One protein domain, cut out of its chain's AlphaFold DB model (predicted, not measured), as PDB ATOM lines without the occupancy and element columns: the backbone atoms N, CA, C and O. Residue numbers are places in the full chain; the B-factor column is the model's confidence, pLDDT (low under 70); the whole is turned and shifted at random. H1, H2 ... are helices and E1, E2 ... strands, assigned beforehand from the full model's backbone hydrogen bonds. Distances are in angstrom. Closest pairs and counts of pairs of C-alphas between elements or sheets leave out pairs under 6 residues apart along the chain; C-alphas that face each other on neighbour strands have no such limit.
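What this domain is: This is residues 49 to 106, 122 to 168, 184 to 227 and 260 to 271 of the 316 residues of a protein of Colletotrichum graminicola (strain M1.001 / M2 / FGSC 10212) (UniProt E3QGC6). What does one see first? A small twisted sheet of four strands, E1 E2 E6 E5, runs through the body, with H2 over one face at its E1 and E2 side and H4 packed on H2. A separate two-strand ribbon, E3 and E4, lies beyond the E5 edge, while H3 and H5 lie at opposite ends of the body. What is it made of? The 161 printed residues hold, in order, E1 H1 H2 E2 H3 E3 H4 E4 E5 H5 E6; the class is mixed, the larger sheet is mixed and the ribbon antiparallel, with under half of the residues in named elements. The whole is compact, with a radius of gyration of the C-alphas of 16.5 A and spans of 47 by 43 by 33 A.

Where its parts are: Where is the larger sheet? E1 is residues 52 to 55, from C-alpha 52 at (15.485, -1.798, -5.599); E2 is 84 to 87, E6 263 to 265 and E5 195 to 199, 12.5 A long. Where are the helices and the ribbon? H2 is residues 68 to 80, 18.2 A, from C-alpha 68 at (3.968, 5.511, -14.754), and H3 is 92 to 104, 18.3 A. H1 is 58 to 62, H4 144 to 151, H5 216 to 225, 14.3 A, E3 124 to 128, 13.1 A, and E4 161 to 165, 13.6 A.

How they stand to each other: How do the strands pair? E1 and E2 are parallel, N 54 and O 85 being 2.8 A apart; E2 and E6 are antiparallel, N 264 and O 84 2.8 A; E6 and E5 are antiparallel, N 195 and O 265 2.7 A. E3 and E4 are antiparallel, N 127 and O 162 3.0 A, and E4 is near E5, with 7 pairs of C-alphas within 10 A. What is on the sheet? In two layers, helix on one face of a sheet, H2 is on it at a height of 8.9 A, over E1 and only just over E2, with 3 C-alphas there, and along the strands, at 17 degrees to E1 on the local plane. E1, H1 H2, E2 form a strand-helix-strand unit, parallel neighbour strands with helices between, its crossover right-handed; H1, H3, H4 and H5 are not on the sheet. What else meets H2? With residues 71 to 75 alone it touches H4, the closest C-alphas being those of Leu 71 and Arg 146, 6.4 A, at a shallow tilt of 32 degrees, the same way; H5 is near H2. Are the helix backbones complete? Every O i to N i+4 pair is within hydrogen-bond range in H1, H2 and H5, but 8 of 9 in H3 and 3 of 4 in H4.

The domain as a whole: Where is it cut? Residues 107 to 121, 169 to 183 and 228 to 259 are not printed, with C-alpha gaps of 15.6, 27.7 and 41.1 A. Which links are long, and where is confidence low? E3 to H4 and E5 to H5 are long links; pLDDT is under 70 in residues 104 to 106, 122 to 147, 219 to 227 and 260 to 271.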
ATOM      1  N   THR A  49      19.680  -9.383  -2.631       73.94
ATOM      2  CA  THR A  49      20.162  -8.990  -1.295       73.94
ATOM      3  C   THR A  49      20.114  -7.482  -1.079       73.94
ATOM      4  O   THR A  49      20.246  -7.019   0.051       73.94
ATOM      5  N   THR A  50      19.902  -6.723  -2.151       85.50
ATOM      6  CA  THR A  50      19.843  -5.266  -2.161       85.50
ATOM      7  C   THR A  50      18.436  -4.793  -2.510       85.50
ATOM      8  O   THR A  50      17.804  -5.387  -3.389       85.50
ATOM      9  N   PRO A  51      17.945  -3.717  -1.873       89.56
ATOM     10  CA  PRO A  51      16.671  -3.126  -2.250       89.56
ATOM     11  C   PRO A  51      16.737  -2.537  -3.656       89.56
ATOM     12  O   PRO A  51      17.790  -2.073  -4.100       89.56
ATOM     13  N   ALA A  52      15.594  -2.500  -4.334       91.38
ATOM     14  CA  ALA A  52      15.485  -1.798  -5.599       91.38
ATOM     15  C   ALA A  52      15.676  -0.294  -5.410       91.38
ATOM     16  O   ALA A  52      15.141   0.305  -4.472       91.38
ATOM     17  N   VAL A  53      16.416   0.307  -6.335       92.94
ATOM     18  CA  VAL A  53      16.740   1.730  -6.340       92.94
ATOM     19  C   VAL A  53      16.123   2.367  -7.576       92.94
ATOM     20  O   VAL A  53      16.390   1.944  -8.697       92.94
ATOM     21  N   ILE A  54      15.303   3.392  -7.365       91.31
ATOM     22  CA  ILE A  54      14.687   4.195  -8.417       91.31
ATOM     23  C   ILE A  54      15.361   5.562  -8.416       91.31
ATOM     24  O   ILE A  54      15.400   6.239  -7.386       91.31
ATOM     25  N   ARG A  55      15.879   5.962  -9.574       90.31
ATOM     26  CA  ARG A  55      16.416   7.305  -9.806       90.31
ATOM     27  C   ARG A  55      15.365   8.122 -10.530       90.31
ATOM     28  O   ARG A  55      14.818   7.652 -11.526       90.31
ATOM     29  N   LEU A  56      15.072   9.298  -9.995       86.44
ATOM     30  CA  LEU A  56      14.124  10.207 -10.619       86.44
ATOM     31  C   LEU A  56      14.812  10.986 -11.732       86.44
ATOM     32  O   LEU A  56      15.986  11.334 -11.629       86.44
ATOM     33  N   SER A  57      14.064  11.241 -12.795       87.75
ATOM     34  CA  SER A  57      14.442  12.214 -13.815       87.75
ATOM     35  C   SER A  57      14.171  13.643 -13.339       87.75
ATOM     36  O   SER A  57      13.321  13.869 -12.476       87.75
ATOM     37  N   ASP A  58      14.826  14.624 -13.961       86.19
ATOM     38  CA  ASP A  58      14.605  16.045 -13.657       86.19
ATOM     39  C   ASP A  58      13.144  16.469 -13.860       86.19
ATOM     40  O   ASP A  58      12.639  17.320 -13.130       86.19
ATOM     41  N   GLY A  59      12.448  15.857 -14.829       85.94
ATOM     42  CA  GLY A  59      11.013  16.056 -15.039       85.94
ATOM     43  C   GLY A  59      10.189  15.556 -13.853       85.94
ATOM     44  O   GLY A  59       9.396  16.303 -13.301       85.94
ATOM     45  N   GLU A  60      10.446  14.334 -13.379       83.75
ATOM     46  CA  GLU A  60       9.745  13.771 -12.214       83.75
ATOM     47  C   GLU A  60      10.013  14.551 -10.918       83.75
ATOM     48  O   GLU A  60       9.130  14.662 -10.064       83.75
ATOM     49  N   ILE A  61      11.226  15.094 -10.760       81.69
ATOM     50  CA  ILE A  61      11.582  15.960  -9.628       81.69
ATOM     51  C   ILE A  61      10.803  17.275  -9.711       81.69
ATOM     52  O   ILE A  61      10.169  17.671  -8.733       81.69
ATOM     53  N   ARG A  62      10.821  17.927 -10.881       81.69
ATOM     54  CA  ARG A  62      10.130  19.201 -11.128       81.69
ATOM     55  C   ARG A  62       8.622  19.079 -10.947       81.69
ATOM     56  O   ARG A  62       8.021  19.908 -10.272       81.69
ATOM     57  N   ASP A  63       8.038  18.019 -11.493       80.75
ATOM     58  CA  ASP A  63       6.596  17.765 -11.468       80.75
ATOM     59  C   ASP A  63       6.142  17.150 -10.132       80.75
ATOM     60  O   ASP A  63       4.951  16.946  -9.896       80.75
ATOM     61  N   GLN A  64       7.092  16.817  -9.246       76.06
ATOM     62  CA  GLN A  64       6.868  16.124  -7.975       76.06
ATOM     63  C   GLN A  64       6.018  14.843  -8.115       76.06
ATOM     64  O   GLN A  64       5.308  14.430  -7.182       76.06
ATOM     65  N   ALA A  65       6.112  14.190  -9.275       80.19
ATOM     66  CA  ALA A  65       5.295  13.063  -9.702       80.19
ATOM     67  C   ALA A  65       6.174  11.976 -10.340       80.19
ATOM     68  O   ALA A  65       7.088  12.270 -11.098       80.19
ATOM     69  N   LEU A  66       5.899  10.701 -10.039       83.56
ATOM     70  CA  LEU A  66       6.588   9.588 -10.693       83.56
ATOM     71  C   LEU A  66       5.967   9.365 -12.062       83.56
ATOM     72  O   LEU A  66       4.741   9.349 -12.192       83.56
ATOM     73  N   SER A  67       6.812   9.077 -13.040       88.50
ATOM     74  CA  SER A  67       6.378   8.489 -14.296       88.50
ATOM     75  C   SER A  67       5.635   7.173 -14.028       88.50
ATOM     76  O   SER A  67       5.941   6.471 -13.054       88.50
ATOM     77  N   PRO A  68       4.694   6.773 -14.903       89.94
ATOM     78  CA  PRO A  68       3.968   5.511 -14.754       89.94
ATOM     79  C   PRO A  68       4.891   4.298 -14.572       89.94
ATOM     80  O   PRO A  68       4.608   3.412 -13.768       89.94
ATOM     81  N   ARG A  69       6.045   4.293 -15.253       91.56
ATOM     82  CA  ARG A  69       7.062   3.240 -15.138       91.56
ATOM     83  C   ARG A  69       7.702   3.199 -13.750       91.56
ATOM     84  O   ARG A  69       7.782   2.132 -13.148       91.56
ATOM     85  N   ASN A  70       8.143   4.342 -13.227       90.19
ATOM     86  CA  ASN A  70       8.750   4.405 -11.896       90.19
ATOM     87  C   ASN A  70       7.726   4.157 -10.781       90.19
ATOM     88  O   ASN A  70       8.072   3.600  -9.739       90.19
ATOM     89  N   LEU A  71       6.463   4.531 -10.997       90.12
ATOM     90  CA  LEU A  71       5.369   4.207 -10.088       90.12
ATOM     91  C   LEU A  71       5.133   2.693 -10.018       90.12
ATOM     92  O   LEU A  71       5.072   2.137  -8.923       90.12
ATOM     93  N   GLU A  72       5.054   2.023 -11.165       92.75
ATOM     94  CA  GLU A  72       4.872   0.573 -11.240       92.75
ATOM     95  C   GLU A  72       6.024  -0.173 -10.549       92.75
ATOM     96  O   GLU A  72       5.780  -0.994  -9.664       92.75
ATOM     97  N   LEU A  73       7.275   0.194 -10.856       90.44
ATOM     98  CA  LEU A  73       8.459  -0.378 -10.204       90.44
ATOM     99  C   LEU A  73       8.417  -0.191  -8.686       90.44
ATOM    100  O   LEU A  73       8.720  -1.114  -7.929       90.44
ATOM    101  N   ALA A  74       8.009   0.993  -8.228       90.38
ATOM    102  CA  ALA A  74       7.900   1.274  -6.808       90.38
ATOM    103  C   ALA A  74       6.880   0.377  -6.111       90.38
ATOM    104  O   ALA A  74       7.178  -0.174  -5.050       90.38
ATOM    105  N   VAL A  75       5.689   0.225  -6.694       90.75
ATOM    106  CA  VAL A  75       4.625  -0.618  -6.137       90.75
ATOM    107  C   VAL A  75       5.045  -2.085  -6.146       90.75
ATOM    108  O   VAL A  75       4.890  -2.769  -5.134       90.75
ATOM    109  N   ARG A  76       5.654  -2.556  -7.240       91.75
ATOM    110  CA  ARG A  76       6.152  -3.929  -7.366       91.75
ATOM    111  C   ARG A  76       7.163  -4.276  -6.274       91.75
ATOM    112  O   ARG A  76       7.011  -5.302  -5.616       91.75
ATOM    113  N   HIS A  77       8.160  -3.420  -6.047       91.19
ATOM    114  CA  HIS A  77       9.188  -3.664  -5.029       91.19
ATOM    115  C   HIS A  77       8.683  -3.450  -3.599       91.19
ATOM    116  O   HIS A  77       9.074  -4.189  -2.700       91.19
ATOM    117  N   LEU A  78       7.740  -2.532  -3.369       90.62
ATOM    118  CA  LEU A  78       7.048  -2.459  -2.077       90.62
ATOM    119  C   LEU A  78       6.280  -3.748  -1.775       90.62
ATOM    120  O   LEU A  78       6.299  -4.217  -0.641       90.62
ATOM    121  N   HIS A  79       5.636  -4.344  -2.778       89.25
ATOM    122  CA  HIS A  79       4.911  -5.596  -2.599       89.25
ATOM    123  C   HIS A  79       5.858  -6.788  -2.389       89.25
ATOM    124  O   HIS A  79       5.662  -7.558  -1.452       89.25
ATOM    125  N   ALA A  80       6.890  -6.930  -3.226       90.19
ATOM    126  CA  ALA A  80       7.815  -8.063  -3.187       90.19
ATOM    127  C   ALA A  80       8.811  -7.991  -2.018       90.19
ATOM    128  O   ALA A  80       8.939  -8.943  -1.250       90.19
ATOM    129  N   ASP A  81       9.477  -6.848  -1.860       90.88
ATOM    130  CA  ASP A  81      10.618  -6.693  -0.956       90.88
ATOM    131  C   ASP A  81      10.249  -5.952   0.329       90.88
ATOM    132  O   ASP A  81      10.978  -6.032   1.318       90.88
ATOM    133  N   GLY A  82       9.132  -5.216   0.336       90.81
ATOM    134  CA  GLY A  82       8.774  -4.367   1.471       90.81
ATOM    135  C   GLY A  82       9.770  -3.228   1.656       90.81
ATOM    136  O   GLY A  82       9.905  -2.696   2.751       90.81
ATOM    137  N   LEU A  83      10.524  -2.881   0.615       91.75
ATOM    138  CA  LEU A  83      11.441  -1.756   0.625       91.75
ATOM    139  C   LEU A  83      11.678  -1.276  -0.799       91.75
ATOM    140  O   LEU A  83      11.935  -2.067  -1.700       91.75
ATOM    141  N   VAL A  84      11.659   0.037  -0.987       92.44
ATOM    142  CA  VAL A  84      12.129   0.657  -2.227       92.44
ATOM    143  C   VAL A  84      12.913   1.913  -1.902       92.44
ATOM    144  O   VAL A  84      12.499   2.724  -1.071       92.44
ATOM    145  N   VAL A  85      14.050   2.081  -2.563       91.50
ATOM    146  CA  VAL A  85      14.903   3.255  -2.428       91.50
ATOM    147  C   VAL A  85      14.592   4.230  -3.553       91.50
ATOM    148  O   VAL A  85      14.469   3.824  -4.705       91.50
ATOM    149  N   VAL A  86      14.448   5.515  -3.232       89.88
ATOM    150  CA  VAL A  86      14.250   6.569  -4.241       89.88
ATOM    151  C   VAL A  86      15.326   7.618  -4.055       89.88
ATOM    152  O   VAL A  86      15.340   8.306  -3.038       89.88
ATOM    153  N   GLN A  87      16.248   7.695  -5.003       88.38
ATOM    154  CA  GLN A  87      17.390   8.602  -4.922       88.38
ATOM    155  C   GLN A  87      17.004  10.027  -5.320       88.38
ATOM    156  O   GLN A  87      16.062  10.226  -6.087       88.38
ATOM    157  N   ASP A  88      17.751  10.990  -4.775       80.88
ATOM    158  CA  ASP A  88      17.775  12.390  -5.219       80.88
ATOM    159  C   ASP A  88      16.414  13.104  -5.162       80.88
ATOM    160  O   ASP A  88      16.088  13.962  -5.974       80.88
ATOM    161  N   VAL A  89      15.587  12.732  -4.181       82.88
ATOM    162  CA  VAL A  89      14.210  13.238  -4.069       82.88
ATOM    163  C   VAL A  89      14.118  14.590  -3.360       82.88
ATOM    164  O   VAL A  89      13.172  15.340  -3.582       82.88
ATOM    165  N   VAL A  90      15.056  14.874  -2.460       82.31
ATOM    166  CA  VAL A  90      15.110  16.121  -1.691       82.31
ATOM    167  C   VAL A  90      16.417  16.821  -2.050       82.31
ATOM    168  O   VAL A  90      17.457  16.155  -2.017       82.31
ATOM    169  N   PRO A  91      16.395  18.121  -2.387       84.31
ATOM    170  CA  PRO A  91      17.611  18.882  -2.637       84.31
ATOM    171  C   PRO A  91      18.587  18.782  -1.460       84.31
ATOM    172  O   PRO A  91      18.191  18.916  -0.302       84.31
ATOM    173  N   LEU A  92      19.876  18.585  -1.750       85.56
ATOM    174  CA  LEU A  92      20.897  18.404  -0.712       85.56
ATOM    175  C   LEU A  92      20.977  19.608   0.242       85.56
ATOM    176  O   LEU A  92      21.123  19.422   1.444       85.56
ATOM    177  N   ALA A  93      20.768  20.825  -0.271       85.94
ATOM    178  CA  ALA A  93      20.738  22.043   0.539       85.94
ATOM    179  C   ALA A  93      19.668  22.003   1.649       85.94
ATOM    180  O   ALA A  93      19.923  22.452   2.766       85.94
ATOM    181  N   ASP A  94      18.496  21.422   1.374       84.94
ATOM    182  CA  ASP A  94      17.428  21.281   2.369       84.94
ATOM    183  C   ASP A  94      17.791  20.232   3.425       84.94
ATOM    184  O   ASP A  94      17.520  20.416   4.616       84.94
ATOM    185  N   VAL A  95      18.436  19.140   2.995       85.69
ATOM    186  CA  VAL A  95      18.942  18.087   3.886       85.69
ATOM    187  C   VAL A  95      20.004  18.656   4.827       85.69
ATOM    188  O   VAL A  95      19.896  18.480   6.042       85.69
ATOM    189  N   ASP A  96      20.970  19.406   4.297       86.12
ATOM    190  CA  ASP A  96      22.046  20.032   5.071       86.12
ATOM    191  C   ASP A  96      21.514  21.089   6.040       86.12
ATOM    192  O   ASP A  96      21.930  21.145   7.204       86.12
ATOM    193  N   ALA A  97      20.554  21.909   5.601       85.44
ATOM    194  CA  ALA A  97      19.904  22.899   6.453       85.44
ATOM    195  C   ALA A  97      19.156  22.235   7.619       85.44
ATOM    196  O   ALA A  97      19.210  22.722   8.756       85.44
ATOM    197  N   LEU A  98      18.476  21.114   7.356       83.88
ATOM    198  CA  LEU A  98      17.771  20.349   8.378       83.88
ATOM    199  C   LEU A  98      18.743  19.679   9.357       83.88
ATOM    200  O   LEU A  98      18.581  19.853  10.567       83.88
ATOM    201  N   ASN A  99      19.771  18.994   8.849       87.19
ATOM    202  CA  ASN A  99      20.821  18.369   9.655       87.19
ATOM    203  C   ASN A  99      21.492  19.409  10.565       87.19
ATOM    204  O   ASN A  99      21.542  19.265  11.783       87.19
ATOM    205  N   SER A 100      21.877  20.555   9.999       84.69
ATOM    206  CA  SER A 100      22.507  21.651  10.742       84.69
ATOM    207  C   SER A 100      21.634  22.177  11.883       84.69
ATOM    208  O   SER A 100      22.148  22.562  12.933       84.69
ATOM    209  N   ARG A 101      20.307  22.255  11.708       81.38
ATOM    210  CA  ARG A 101      19.379  22.665  12.781       81.38
ATOM    211  C   ARG A 101      19.253  21.588  13.854       81.38
ATOM    212  O   ARG A 101      19.215  21.902  15.046       81.38
ATOM    213  N   TRP A 102      19.169  20.335  13.438       73.19
ATOM    214  CA  TRP A 102      18.904  19.235  14.343       73.19
ATOM    215  C   TRP A 102      20.123  18.864  15.192       73.19
ATOM    216  O   TRP A 102      19.955  18.729  16.410       73.19
ATOM    217  N   SER A 103      21.327  18.857  14.610       77.81
ATOM    218  CA  SER A 103      22.589  18.613  15.324       77.81
ATOM    219  C   SER A 103      22.908  19.679  16.368       77.81
ATOM    220  O   SER A 103      23.515  19.382  17.395       77.81
ATOM    221  N   ARG A 104      22.458  20.924  16.158       69.25
ATOM    222  CA  ARG A 104      22.619  22.016  17.138       69.25
ATOM    223  C   ARG A 104      21.734  21.862  18.365       69.25
ATOM    224  O   ARG A 104      22.046  22.384  19.433       69.25
ATOM    225  N   THR A 105      20.613  21.167  18.231       59.53
ATOM    226  CA  THR A 105      19.724  20.934  19.361       59.53
ATOM    227  C   THR A 105      20.281  19.755  20.147       59.53
ATOM    228  O   THR A 105      20.267  18.622  19.661       59.53
ATOM    229  N   ARG A 106      20.784  20.013  21.360       49.03
ATOM    230  CA  ARG A 106      21.284  18.959  22.251       49.03
ATOM    231  C   ARG A 106      20.209  17.892  22.433       49.03
ATOM    232  O   ARG A 106      19.041  18.215  22.647       49.03
ATOM    233  N   TRP A 122      19.459   2.353  24.418       32.22
ATOM    234  CA  TRP A 122      19.889   3.683  24.871       32.22
ATOM    235  C   TRP A 122      20.724   4.472  23.840       32.22
ATOM    236  O   TRP A 122      21.064   5.627  24.078       32.22
ATOM    237  N   ALA A 123      21.059   3.852  22.703       37.97
ATOM    238  CA  ALA A 123      21.875   4.407  21.624       37.97
ATOM    239  C   ALA A 123      21.076   5.166  20.544       37.97
ATOM    240  O   ALA A 123      21.683   5.783  19.668       37.97
ATOM    241  N   THR A 124      19.737   5.133  20.582       43.25
ATOM    242  CA  THR A 124      18.884   5.850  19.622       43.25
ATOM    243  C   THR A 124      18.115   6.963  20.324       43.25
ATOM    244  O   THR A 124      17.273   6.700  21.178       43.25
ATOM    245  N   CYS A 125      18.377   8.221  19.963       46.53
ATOM    246  CA  CYS A 125      17.562   9.339  20.434       46.53
ATOM    247  C   CYS A 125      16.361   9.519  19.503       46.53
ATOM    248  O   CYS A 125      16.518  10.001  18.381       46.53
ATOM    249  N   SER A 126      15.171   9.137  19.971       49.53
ATOM    250  CA  SER A 126      13.904   9.447  19.304       49.53
ATOM    251  C   SER A 126      13.432  10.838  19.732       49.53
ATOM    252  O   SER A 126      13.335  11.128  20.925       49.53
ATOM    253  N   ARG A 127      13.175  11.726  18.770       54.88
ATOM    254  CA  ARG A 127      12.795  13.127  19.025       54.88
ATOM    255  C   ARG A 127      11.552  13.498  18.219       54.88
ATOM    256  O   ARG A 127      11.390  13.081  17.070       54.88
ATOM    257  N   THR A 128      10.696  14.319  18.813       43.81
ATOM    258  CA  THR A 128       9.582  14.981  18.121       43.81
ATOM    259  C   THR A 128      10.104  16.274  17.496       43.81
ATOM    260  O   THR A 128      10.810  17.031  18.166       43.81
ATOM    261  N   LEU A 129       9.802  16.533  16.220       42.75
ATOM    262  CA  LEU A 129      10.163  17.809  15.593       42.75
ATOM    263  C   LEU A 129       9.425  18.972  16.290       42.75
ATOM    264  O   LEU A 129       8.237  18.833  16.595       42.75
ATOM    265  N   PRO A 130      10.067  20.138  16.499       37.47
ATOM    266  CA  PRO A 130       9.339  21.372  16.795       37.47
ATOM    267  C   PRO A 130       8.382  21.714  15.633       37.47
ATOM    268  O   PRO A 130       8.604  21.234  14.519       37.47
ATOM    269  N   PRO A 131       7.324  22.524  15.853       36.62
ATOM    270  CA  PRO A 131       6.310  22.832  14.839       36.62
ATOM    271  C   PRO A 131       6.935  23.507  13.605       36.62
ATOM    272  O   PRO A 131       7.123  24.718  13.532       36.62
ATOM    273  N   TRP A 132       7.286  22.680  12.624       44.94
ATOM    274  CA  TRP A 132       7.976  23.032  11.391       44.94
ATOM    275  C   TRP A 132       6.939  23.409  10.333       44.94
ATOM    276  O   TRP A 132       6.436  22.551   9.612       44.94
ATOM    277  N   ARG A 133       6.555  24.691  10.278       32.44
ATOM    278  CA  ARG A 133       5.556  25.195   9.312       32.44
ATOM    279  C   ARG A 133       6.104  26.128   8.230       32.44
ATOM    280  O   ARG A 133       5.390  26.358   7.265       32.44
ATOM    281  N   SER A 134       7.320  26.667   8.357       28.73
ATOM    282  CA  SER A 134       7.737  27.833   7.549       28.73
ATOM    283  C   SER A 134       8.843  27.603   6.515       28.73
ATOM    284  O   SER A 134       9.124  28.517   5.754       28.73
ATOM    285  N   THR A 135       9.492  26.434   6.471       34.25
ATOM    286  CA  THR A 135      10.607  26.197   5.519       34.25
ATOM    287  C   THR A 135      10.434  24.966   4.630       34.25
ATOM    288  O   THR A 135      10.986  24.946   3.540       34.25
ATOM    289  N   PHE A 136       9.579  24.006   5.003       37.62
ATOM    290  CA  PHE A 136       8.893  23.157   4.022       37.62
ATOM    291  C   PHE A 136       7.535  23.789   3.746       37.62
ATOM    292  O   PHE A 136       6.540  23.483   4.405       37.62
ATOM    293  N   THR A 137       7.485  24.711   2.794       29.17
ATOM    294  CA  THR A 137       6.224  25.278   2.311       29.17
ATOM    295  C   THR A 137       5.529  24.259   1.416       29.17
ATOM    296  O   THR A 137       5.374  24.486   0.225       29.17
ATOM    297  N   SER A 138       5.173  23.096   1.971       31.83
ATOM    298  CA  SER A 138       4.163  22.185   1.433       31.83
ATOM    299  C   SER A 138       4.161  20.834   2.165       31.83
ATOM    300  O   SER A 138       5.199  20.176   2.226       31.83
ATOM    301  N   PRO A 139       2.997  20.314   2.607       37.62
ATOM    302  CA  PRO A 139       2.814  18.873   2.844       37.62
ATOM    303  C   PRO A 139       2.960  18.024   1.550       37.62
ATOM    304  O   PRO A 139       2.878  16.795   1.574       37.62
ATOM    305  N   SER A 140       3.203  18.683   0.418       39.41
ATOM    306  CA  SER A 140       3.574  18.176  -0.904       39.41
ATOM    307  C   SER A 140       5.105  18.119  -1.087       39.41
ATOM    308  O   SER A 140       5.735  19.060  -1.555       39.41
ATOM    309  N   SER A 141       5.714  16.994  -0.711       42.38
ATOM    310  CA  SER A 141       7.066  16.574  -1.120       42.38
ATOM    311  C   SER A 141       7.180  15.040  -0.960       42.38
ATOM    312  O   SER A 141       6.619  14.490  -0.008       42.38
ATOM    313  N   PRO A 142       7.780  14.282  -1.902       45.53
ATOM    314  CA  PRO A 142       7.246  14.165  -3.259       45.53
ATOM    315  C   PRO A 142       6.490  12.853  -3.462       45.53
ATOM    316  O   PRO A 142       6.834  11.800  -2.918       45.53
ATOM    317  N   THR A 143       5.479  12.951  -4.323       49.31
ATOM    318  CA  THR A 143       4.594  11.908  -4.860       49.31
ATOM    319  C   THR A 143       3.474  11.436  -3.917       49.31
ATOM    320  O   THR A 143       3.482  10.303  -3.425       49.31
ATOM    321  N   PRO A 144       2.425  12.260  -3.695       50.75
ATOM    322  CA  PRO A 144       1.112  11.748  -3.276       50.75
ATOM    323  C   PRO A 144       0.679  10.526  -4.109       50.75
ATOM    324  O   PRO A 144       0.160   9.569  -3.547       50.75
ATOM    325  N   SER A 145       1.035  10.491  -5.401       54.34
ATOM    326  CA  SER A 145       0.793   9.369  -6.323       54.34
ATOM    327  C   SER A 145       1.230   7.992  -5.780       54.34
ATOM    328  O   SER A 145       0.437   7.053  -5.799       54.34
ATOM    329  N   ARG A 146       2.432   7.860  -5.192       59.06
ATOM    330  CA  ARG A 146       2.928   6.561  -4.685       59.06
ATOM    331  C   ARG A 146       2.199   6.094  -3.429       59.06
ATOM    332  O   ARG A 146       1.896   4.915  -3.275       59.06
ATOM    333  N   ARG A 147       1.978   7.003  -2.477       62.78
ATOM    334  CA  ARG A 147       1.277   6.649  -1.233       62.78
ATOM    335  C   ARG A 147      -0.168   6.293  -1.548       62.78
ATOM    336  O   ARG A 147      -0.670   5.312  -1.013       62.78
ATOM    337  N   SER A 148      -0.781   7.021  -2.478       70.12
ATOM    338  CA  SER A 148      -2.149   6.760  -2.900       70.12
ATOM    339  C   SER A 148      -2.319   5.447  -3.665       70.12
ATOM    340  O   SER A 148      -3.359   4.809  -3.526       70.12
ATOM    341  N   SER A 149      -1.300   4.994  -4.406       78.81
ATOM    342  CA  SER A 149      -1.344   3.706  -5.113       78.81
ATOM    343  C   SER A 149      -1.232   2.485  -4.193       78.81
ATOM    344  O   SER A 149      -1.548   1.382  -4.622       78.81
ATOM    345  N   VAL A 150      -0.778   2.659  -2.943       84.00
ATOM    346  CA  VAL A 150      -0.626   1.562  -1.966       84.00
ATOM    347  C   VAL A 150      -1.637   1.660  -0.821       84.00
ATOM    348  O   VAL A 150      -2.178   0.644  -0.400       84.00
ATOM    349  N   LEU A 151      -1.895   2.866  -0.308       85.62
ATOM    350  CA  LEU A 151      -2.731   3.111   0.877       85.62
ATOM    351  C   LEU A 151      -4.139   3.632   0.539       85.62
ATOM    352  O   LEU A 151      -4.926   3.911   1.442       85.62
ATOM    353  N   GLY A 152      -4.460   3.787  -0.746       85.75
ATOM    354  CA  GLY A 152      -5.713   4.383  -1.203       85.75
ATOM    355  C   GLY A 152      -5.647   5.911  -1.318       85.75
ATOM    356  O   GLY A 152      -4.672   6.538  -0.919       85.75
ATOM    357  N   PRO A 153      -6.687   6.559  -1.864       83.44
ATOM    358  CA  PRO A 153      -6.589   7.884  -2.488       83.44
ATOM    359  C   PRO A 153      -6.242   9.050  -1.549       83.44
ATOM    360  O   PRO A 153      -5.862  10.117  -2.030       83.44
ATOM    361  N   ARG A 154      -6.392   8.889  -0.228       83.38
ATOM    362  CA  ARG A 154      -6.214   9.961   0.768       83.38
ATOM    363  C   ARG A 154      -5.363   9.497   1.958       83.38
ATOM    364  O   ARG A 154      -5.882   9.413   3.075       83.38
ATOM    365  N   PRO A 155      -4.073   9.185   1.746       83.12
ATOM    366  CA  PRO A 155      -3.185   8.830   2.843       83.12
ATOM    367  C   PRO A 155      -2.988  10.042   3.762       83.12
ATOM    368  O   PRO A 155      -2.891  11.180   3.297       83.12
ATOM    369  N   LYS A 156      -2.918   9.805   5.073       83.31
ATOM    370  CA  LYS A 156      -2.666  10.846   6.076       83.31
ATOM    371  C   LYS A 156      -1.240  10.720   6.602       83.31
ATOM    372  O   LYS A 156      -0.778   9.612   6.845       83.31
ATOM    373  N   LEU A 157      -0.574  11.858   6.787       82.25
ATOM    374  CA  LEU A 157       0.636  11.936   7.600       82.25
ATOM    375  C   LEU A 157       0.209  12.068   9.061       82.25
ATOM    376  O   LEU A 157      -0.409  13.061   9.439       82.25
ATOM    377  N   THR A 158       0.501  11.052   9.853       81.19
ATOM    378  CA  THR A 158       0.038  10.907  11.241       81.19
ATOM    379  C   THR A 158       1.181  10.966  12.243       81.19
ATOM    380  O   THR A 158       0.990  11.424  13.368       81.19
ATOM    381  N   PHE A 159       2.377  10.559  11.821       75.94
ATOM    382  CA  PHE A 159       3.565  10.515  12.651       75.94
ATOM    383  C   PHE A 159       4.741  11.164  11.934       75.94
ATOM    384  O   PHE A 159       4.974  10.919  10.759       75.94
ATOM    385  N   LEU A 160       5.478  11.999  12.658       81.19
ATOM    386  CA  LEU A 160       6.639  12.707  12.142       81.19
ATOM    387  C   LEU A 160       7.675  12.815  13.263       81.19
ATOM    388  O   LEU A 160       7.469  13.516  14.256       81.19
ATOM    389  N   SER A 161       8.780  12.089  13.127       80.81
ATOM    390  CA  SER A 161       9.802  11.960  14.170       80.81
ATOM    391  C   SER A 161      11.183  11.771  13.550       80.81
ATOM    392  O   SER A 161      11.327  11.684  12.339       80.81
ATOM    393  N   ALA A 162      12.224  11.714  14.366       79.56
ATOM    394  CA  ALA A 162      13.563  11.381  13.911       79.56
ATOM    395  C   ALA A 162      14.265  10.473  14.914       79.56
ATOM    396  O   ALA A 162      13.993  10.521  16.116       79.56
ATOM    397  N   ASN A 163      15.188   9.677  14.383       84.75
ATOM    398  CA  ASN A 163      16.060   8.784  15.120       84.75
ATOM    399  C   ASN A 163      17.511   9.196  14.859       84.75
ATOM    400  O   ASN A 163      17.951   9.270  13.712       84.75
ATOM    401  N   SER A 164      18.261   9.443  15.927       83.62
ATOM    402  CA  SER A 164      19.699   9.719  15.845       83.62
ATOM    403  C   SER A 164      20.477   8.531  16.397       83.62
ATOM    404  O   SER A 164      20.245   8.130  17.541       83.62
ATOM    405  N   ALA A 165      21.380   7.972  15.589       84.06
ATOM    406  CA  ALA A 165      22.329   6.961  16.038       84.06
ATOM    407  C   ALA A 165      23.498   7.683  16.711       84.06
ATOM    408  O   ALA A 165      24.268   8.389  16.058       84.06
ATOM    409  N   MET A 166      23.597   7.550  18.031       80.56
ATOM    410  CA  MET A 166      24.640   8.236  18.785       80.56
ATOM    411  C   MET A 166      25.980   7.504  18.636       80.56
ATOM    412  O   MET A 166      25.993   6.267  18.625       80.56
ATOM    413  N   PRO A 167      27.106   8.235  18.531       79.06
ATOM    414  CA  PRO A 167      28.423   7.618  18.540       79.06
ATOM    415  C   PRO A 167      28.636   6.857  19.849       79.06
ATOM    416  O   PRO A 167      28.090   7.213  20.900       79.06
ATOM    417  N   ALA A 168      29.431   5.796  19.776       78.12
ATOM    418  CA  ALA A 168      29.840   5.083  20.971       78.12
ATOM    419  C   ALA A 168      30.715   5.989  21.847       78.12
ATOM    420  O   ALA A 168      31.539   6.747  21.342       78.12
ATOM    421  N   ASP A 184       4.254  -3.454  16.396       74.94
ATOM    422  CA  ASP A 184       4.148  -4.590  17.302       74.94
ATOM    423  C   ASP A 184       2.715  -4.834  17.822       74.94
ATOM    424  O   ASP A 184       2.495  -5.720  18.650       74.94
ATOM    425  N   PHE A 185       1.713  -4.135  17.288       80.12
ATOM    426  CA  PHE A 185       0.302  -4.265  17.663       80.12
ATOM    427  C   PHE A 185      -0.523  -5.088  16.652       80.12
ATOM    428  O   PHE A 185      -0.015  -5.563  15.635       80.12
ATOM    429  N   ALA A 186      -1.796  -5.341  16.974       78.31
ATOM    430  CA  ALA A 186      -2.716  -6.069  16.099       78.31
ATOM    431  C   ALA A 186      -3.184  -5.175  14.947       78.31
ATOM    432  O   ALA A 186      -3.637  -4.058  15.180       78.31
ATOM    433  N   HIS A 187      -3.093  -5.670  13.716       78.50
ATOM    434  CA  HIS A 187      -3.352  -4.851  12.545       78.50
ATOM    435  C   HIS A 187      -3.798  -5.648  11.308       78.50
ATOM    436  O   HIS A 187      -3.599  -6.866  11.289       78.50
ATOM    437  N   PRO A 188      -4.372  -4.998  10.270       82.62
ATOM    438  CA  PRO A 188      -4.776  -5.677   9.040       82.62
ATOM    439  C   PRO A 188      -3.632  -6.435   8.356       82.62
ATOM    440  O   PRO A 188      -2.454  -6.102   8.516       82.62
ATOM    441  N   SER A 189      -3.986  -7.458   7.576       79.25
ATOM    442  CA  SER A 189      -3.037  -8.266   6.795       79.25
ATOM    443  C   SER A 189      -2.547  -7.572   5.521       79.25
ATOM    444  O   SER A 189      -1.529  -7.969   4.962       79.25
ATOM    445  N   HIS A 190      -3.253  -6.540   5.060       82.38
ATOM    446  CA  HIS A 190      -2.840  -5.694   3.945       82.38
ATOM    447  C   HIS A 190      -2.087  -4.448   4.452       82.38
ATOM    448  O   HIS A 190      -2.273  -4.049   5.606       82.38
ATOM    449  N   PRO A 191      -1.256  -3.798   3.612       85.94
ATOM    450  CA  PRO A 191      -0.595  -2.548   3.976       85.94
ATOM    451  C   PRO A 191      -1.603  -1.496   4.453       85.94
ATOM    452  O   PRO A 191      -2.669  -1.337   3.856       85.94
ATOM    453  N   PHE A 192      -1.271  -0.783   5.530       86.00
ATOM    454  CA  PHE A 192      -2.119   0.295   6.056       86.00
ATOM    455  C   PHE A 192      -1.352   1.545   6.504       86.00
ATOM    456  O   PHE A 192      -1.981   2.577   6.716       86.00
ATOM    457  N   ALA A 193      -0.016   1.511   6.556       87.44
ATOM    458  CA  ALA A 193       0.781   2.730   6.442       87.44
ATOM    459  C   ALA A 193       2.154   2.464   5.798       87.44
ATOM    460  O   ALA A 193       2.527   1.319   5.513       87.44
ATOM    461  N   LEU A 194       2.864   3.555   5.502       88.50
ATOM    462  CA  LEU A 194       4.199   3.574   4.914       88.50
ATOM    463  C   LEU A 194       5.093   4.494   5.747       88.50
ATOM    464  O   LEU A 194       4.723   5.641   5.968       88.50
ATOM    465  N   VAL A 195       6.274   4.015   6.138       87.25
ATOM    466  CA  VAL A 195       7.324   4.815   6.775       87.25
ATOM    467  C   VAL A 195       8.272   5.337   5.710       87.25
ATOM    468  O   VAL A 195       8.811   4.597   4.875       87.25
ATOM    469  N   VAL A 196       8.502   6.641   5.758       87.88
ATOM    470  CA  VAL A 196       9.349   7.339   4.811       87.88
ATOM    471  C   VAL A 196      10.598   7.809   5.543       87.88
ATOM    472  O   VAL A 196      10.625   8.861   6.171       87.88
ATOM    473  N   ASN A 197      11.679   7.040   5.429       90.06
ATOM    474  CA  ASN A 197      12.947   7.433   6.033       90.06
ATOM    475  C   ASN A 197      13.723   8.362   5.098       90.06
ATOM    476  O   ASN A 197      14.037   7.986   3.967       90.06
ATOM    477  N   VAL A 198      14.076   9.546   5.588       88.19
ATOM    478  CA  VAL A 198      14.953  10.517   4.931       88.19
ATOM    479  C   VAL A 198      16.237  10.622   5.757       88.19
ATOM    480  O   VAL A 198      16.216  11.195   6.848       88.19
ATOM    481  N   PRO A 199      17.355  10.026   5.312       90.69
ATOM    482  CA  PRO A 199      18.618  10.192   6.020       90.69
ATOM    483  C   PRO A 199      19.107  11.639   5.902       90.69
ATOM    484  O   PRO A 199      19.024  12.227   4.826       90.69
ATOM    485  N   LEU A 200      19.621  12.199   6.999       89.12
ATOM    486  CA  LEU A 200      20.175  13.560   7.015       89.12
ATOM    487  C   LEU A 200      21.690  13.587   6.771       89.12
ATOM    488  O   LEU A 200      22.274  14.640   6.558       89.12
ATOM    489  N   VAL A 201      22.314  12.409   6.780       89.25
ATOM    490  CA  VAL A 201      23.723  12.174   6.457       89.25
ATOM    491  C   VAL A 201      23.844  10.900   5.622       89.25
ATOM    492  O   VAL A 201      22.954  10.047   5.653       89.25
ATOM    493  N   THR A 202      24.956  10.714   4.909       91.00
ATOM    494  CA  THR A 202      25.225   9.449   4.206       91.00
ATOM    495  C   THR A 202      25.168   8.273   5.182       91.00
ATOM    496  O   THR A 202      25.956   8.202   6.124       91.00
ATOM    497  N   MET A 203      24.253   7.331   4.957       88.38
ATOM    498  CA  MET A 203      24.089   6.144   5.802       88.38
ATOM    499  C   MET A 203      25.133   5.085   5.445       88.38
ATOM    500  O   MET A 203      25.228   4.647   4.301       88.38
ATOM    501  N   THR A 204      25.902   4.648   6.437       89.50
ATOM    502  CA  THR A 204      26.932   3.609   6.320       89.50
ATOM    503  C   THR A 204      26.842   2.641   7.503       89.50
ATOM    504  O   THR A 204      26.401   3.033   8.585       89.50
ATOM    505  N   PRO A 205      27.317   1.391   7.372       88.06
ATOM    506  CA  PRO A 205      27.373   0.482   8.517       88.06
ATOM    507  C   PRO A 205      28.138   1.077   9.708       88.06
ATOM    508  O   PRO A 205      27.732   0.905  10.853       88.06
ATOM    509  N   ALA A 206      29.196   1.847   9.432       86.19
ATOM    510  CA  ALA A 206      30.033   2.486  10.444       86.19
ATOM    511  C   ALA A 206      29.319   3.592  11.243       86.19
ATOM    512  O   ALA A 206      29.715   3.870  12.370       86.19
ATOM    513  N   ASN A 207      28.278   4.226  10.691       86.31
ATOM    514  CA  ASN A 207      27.491   5.244  11.395       86.31
ATOM    515  C   ASN A 207      26.075   4.783  11.764       86.31
ATOM    516  O   ASN A 207      25.217   5.614  12.049       86.31
ATOM    517  N   GLY A 208      25.849   3.467  11.798       87.44
ATOM    518  CA  GLY A 208      24.596   2.895  12.279       87.44
ATOM    519  C   GLY A 208      23.481   2.850  11.237       87.44
ATOM    520  O   GLY A 208      22.312   2.947  11.609       87.44
ATOM    521  N   SER A 209      23.805   2.679   9.948       89.94
ATOM    522  CA  SER A 209      22.786   2.439   8.917       89.94
ATOM    523  C   SER A 209      21.853   1.292   9.310       89.94
ATOM    524  O   SER A 209      22.316   0.224   9.721       89.94
ATOM    525  N   THR A 210      20.547   1.488   9.129       89.75
ATOM    526  CA  THR A 210      19.530   0.490   9.471       89.75
ATOM    527  C   THR A 210      19.716  -0.808   8.684       89.75
ATOM    528  O   THR A 210      19.799  -0.803   7.456       89.75
ATOM    529  N   GLU A 211      19.719  -1.936   9.392       90.81
ATOM    530  CA  GLU A 211      19.633  -3.267   8.791       90.81
ATOM    531  C   GLU A 211      18.165  -3.597   8.483       90.81
ATOM    532  O   GLU A 211      17.303  -3.449   9.350       90.81
ATOM    533  N   VAL A 212      17.875  -4.056   7.262       91.31
ATOM    534  CA  VAL A 212      16.505  -4.336   6.806       91.31
ATOM    535  C   VAL A 212      16.382  -5.776   6.317       91.31
ATOM    536  O   VAL A 212      17.269  -6.307   5.654       91.31
ATOM    537  N   TRP A 213      15.244  -6.396   6.622       91.44
ATOM    538  CA  TRP A 213      14.926  -7.774   6.269       91.44
ATOM    539  C   TRP A 213      13.890  -7.808   5.141       91.44
ATOM    540  O   TRP A 213      12.682  -7.786   5.393       91.44
ATOM    541  N   LEU A 214      14.363  -7.835   3.893       91.00
ATOM    542  CA  LEU A 214      13.497  -7.796   2.706       91.00
ATOM    543  C   LEU A 214      12.506  -8.969   2.680       91.00
ATOM    544  O   LEU A 214      12.838 -10.090   3.070       91.00
ATOM    545  N   GLY A 215      11.279  -8.697   2.241       89.31
ATOM    546  CA  GLY A 215      10.192  -9.671   2.123       89.31
ATOM    547  C   GLY A 215       9.519 -10.064   3.445       89.31
ATOM    548  O   GLY A 215       8.491 -10.744   3.443       89.31
ATOM    549  N   THR A 216      10.058  -9.651   4.600       89.19
ATOM    550  CA  THR A 216       9.508 -10.075   5.902       89.19
ATOM    551  C   THR A 216       8.184  -9.406   6.265       89.19
ATOM    552  O   THR A 216       7.430  -9.952   7.076       89.19
ATOM    553  N   HIS A 217       7.849  -8.285   5.621       86.25
ATOM    554  CA  HIS A 217       6.561  -7.598   5.763       86.25
ATOM    555  C   HIS A 217       5.379  -8.510   5.396       86.25
ATOM    556  O   HIS A 217       4.364  -8.498   6.092       86.25
ATOM    557  N   ALA A 218       5.528  -9.363   4.375       79.88
ATOM    558  CA  ALA A 218       4.491 -10.304   3.948       79.88
ATOM    559  C   ALA A 218       4.349 -11.510   4.898       79.88
ATOM    560  O   ALA A 218       3.239 -11.931   5.236       79.88
ATOM    561  N   ALA A 219       5.472 -12.051   5.383       68.62
ATOM    562  CA  ALA A 219       5.479 -13.212   6.279       68.62
ATOM    563  C   ALA A 219       4.873 -12.897   7.659       68.62
ATOM    564  O   ALA A 219       4.203 -13.743   8.261       68.62
ATOM    565  N   LEU A 220       5.087 -11.675   8.163       61.53
ATOM    566  CA  LEU A 220       4.519 -11.226   9.433       61.53
ATOM    567  C   LEU A 220       3.000 -11.038   9.340       61.53
ATOM    568  O   LEU A 220       2.282 -11.438  10.260       61.53
ATOM    569  N   ALA A 221       2.513 -10.495   8.221       57.12
ATOM    570  CA  ALA A 221       1.087 -10.339   7.955       57.12
ATOM    571  C   ALA A 221       0.363 -11.697   7.906       57.12
ATOM    572  O   ALA A 221      -0.651 -11.878   8.581       57.12
ATOM    573  N   ALA A 222       0.931 -12.683   7.204       53.78
ATOM    574  CA  ALA A 222       0.365 -14.031   7.115       53.78
ATOM    575  C   ALA A 222       0.327 -14.753   8.478       53.78
ATOM    576  O   ALA A 222      -0.690 -15.339   8.850       53.78
ATOM    577  N   ARG A 223       1.408 -14.667   9.270       54.88
ATOM    578  CA  ARG A 223       1.484 -15.310  10.599       54.88
ATOM    579  C   ARG A 223       0.560 -14.694  11.644       54.88
ATOM    580  O   ARG A 223       0.194 -15.395  12.580       54.88
ATOM    581  N   ARG A 224       0.242 -13.402  11.538       52.72
ATOM    582  CA  ARG A 224      -0.632 -12.703  12.496       52.72
ATOM    583  C   ARG A 224      -2.109 -12.761  12.103       52.72
ATOM    584  O   ARG A 224      -2.955 -12.696  12.987       52.72
ATOM    585  N   ALA A 225      -2.414 -12.935  10.813       49.53
ATOM    586  CA  ALA A 225      -3.770 -13.204  10.332       49.53
ATOM    587  C   ALA A 225      -4.275 -14.603  10.740       49.53
ATOM    588  O   ALA A 225      -5.465 -14.787  10.993       49.53
ATOM    589  N   ALA A 226      -3.372 -15.581  10.865       46.84
ATOM    590  CA  ALA A 226      -3.677 -16.872  11.471       46.84
ATOM    591  C   ALA A 226      -3.823 -16.711  12.998       46.84
ATOM    592  O   ALA A 226      -2.833 -16.587  13.721       46.84
ATOM    593  N   ARG A 227      -5.065 -16.680  13.502       41.34
ATOM    594  CA  ARG A 227      -5.371 -16.625  14.944       41.34
ATOM    595  C   ARG A 227      -4.582 -17.699  15.714       41.34
ATOM    596  O   ARG A 227      -4.669 -18.879  15.390       41.34
ATOM    597  N   PRO A 260      23.205  10.669  -0.584       30.98
ATOM    598  CA  PRO A 260      22.247  10.166   0.400       30.98
ATOM    599  C   PRO A 260      21.236   9.174  -0.219       30.98
ATOM    600  O   PRO A 260      20.468   9.487  -1.125       30.98
ATOM    601  N   LEU A 261      21.200   7.947   0.318       28.66
ATOM    602  CA  LEU A 261      20.282   6.861  -0.070       28.66
ATOM    603  C   LEU A 261      18.995   6.863   0.772       28.66
ATOM    604  O   LEU A 261      19.039   6.563   1.961       28.66
ATOM    605  N   ARG A 262      17.826   7.106   0.173       39.72
ATOM    606  CA  ARG A 262      16.524   7.095   0.875       39.72
ATOM    607  C   ARG A 262      15.834   5.737   0.781       39.72
ATOM    608  O   ARG A 262      15.675   5.260  -0.327       39.72
ATOM    609  N   ALA A 263      15.312   5.171   1.869       32.62
ATOM    610  CA  ALA A 263      14.603   3.882   1.856       32.62
ATOM    611  C   ALA A 263      13.151   4.018   2.375       32.62
ATOM    612  O   ALA A 263      12.941   4.490   3.491       32.62
ATOM    613  N   LEU A 264      12.145   3.620   1.585       33.31
ATOM    614  CA  LEU A 264      10.737   3.530   2.013       33.31
ATOM    615  C   LEU A 264      10.433   2.148   2.583       33.31
ATOM    616  O   LEU A 264      10.419   1.180   1.826       33.31
ATOM    617  N   ILE A 265      10.124   2.074   3.875       30.59
ATOM    618  CA  ILE A 265       9.734   0.841   4.565       30.59
ATOM    619  C   ILE A 265       8.214   0.913   4.810       30.59
ATOM    620  O   ILE A 265       7.771   1.810   5.512       30.59
ATOM    621  N   PRO A 266       7.367   0.020   4.275       24.91
ATOM    622  CA  PRO A 266       5.971  -0.083   4.665       24.91
ATOM    623  C   PRO A 266       5.891  -0.497   6.129       24.91
ATOM    624  O   PRO A 266       6.317  -1.600   6.470       24.91
ATOM    625  N   GLN A 267       5.344   0.360   6.987       38.94
ATOM    626  CA  GLN A 267       4.953  -0.008   8.341       38.94
ATOM    627  C   GLN A 267       3.763   0.825   8.791       38.94
ATOM    628  O   GLN A 267       3.550   1.897   8.235       38.94
ATOM    629  N   PRO A 268       2.999   0.346   9.777       32.66
ATOM    630  CA  PRO A 268       1.618   0.741   9.835       32.66
ATOM    631  C   PRO A 268       1.113   1.257  11.207       32.66
ATOM    632  O   PRO A 268       1.752   1.035  12.229       32.66
ATOM    633  N   ASP A 269       0.010   2.015  11.220       31.69
ATOM    634  CA  ASP A 269      -0.236   3.082  12.205       31.69
ATOM    635  C   ASP A 269      -1.300   2.845  13.307       31.69
ATOM    636  O   ASP A 269      -2.279   2.116  13.139       31.69
ATOM    637  N   ALA A 270      -1.090   3.490  14.456       29.36
ATOM    638  CA  ALA A 270      -1.817   3.287  15.711       29.36
ATOM    639  C   ALA A 270      -3.062   4.188  15.873       29.36
ATOM    640  O   ALA A 270      -3.143   5.298  15.354       29.36
ATOM    641  N   ALA A 271      -4.041   3.687  16.630       28.98
ATOM    642  CA  ALA A 271      -5.354   4.295  16.838       28.98
ATOM    643  C   ALA A 271      -5.375   5.485  17.828       28.98
ATOM    644  O   ALA A 271      -4.635   5.529  18.809       28.98
TER     645      ALA A 271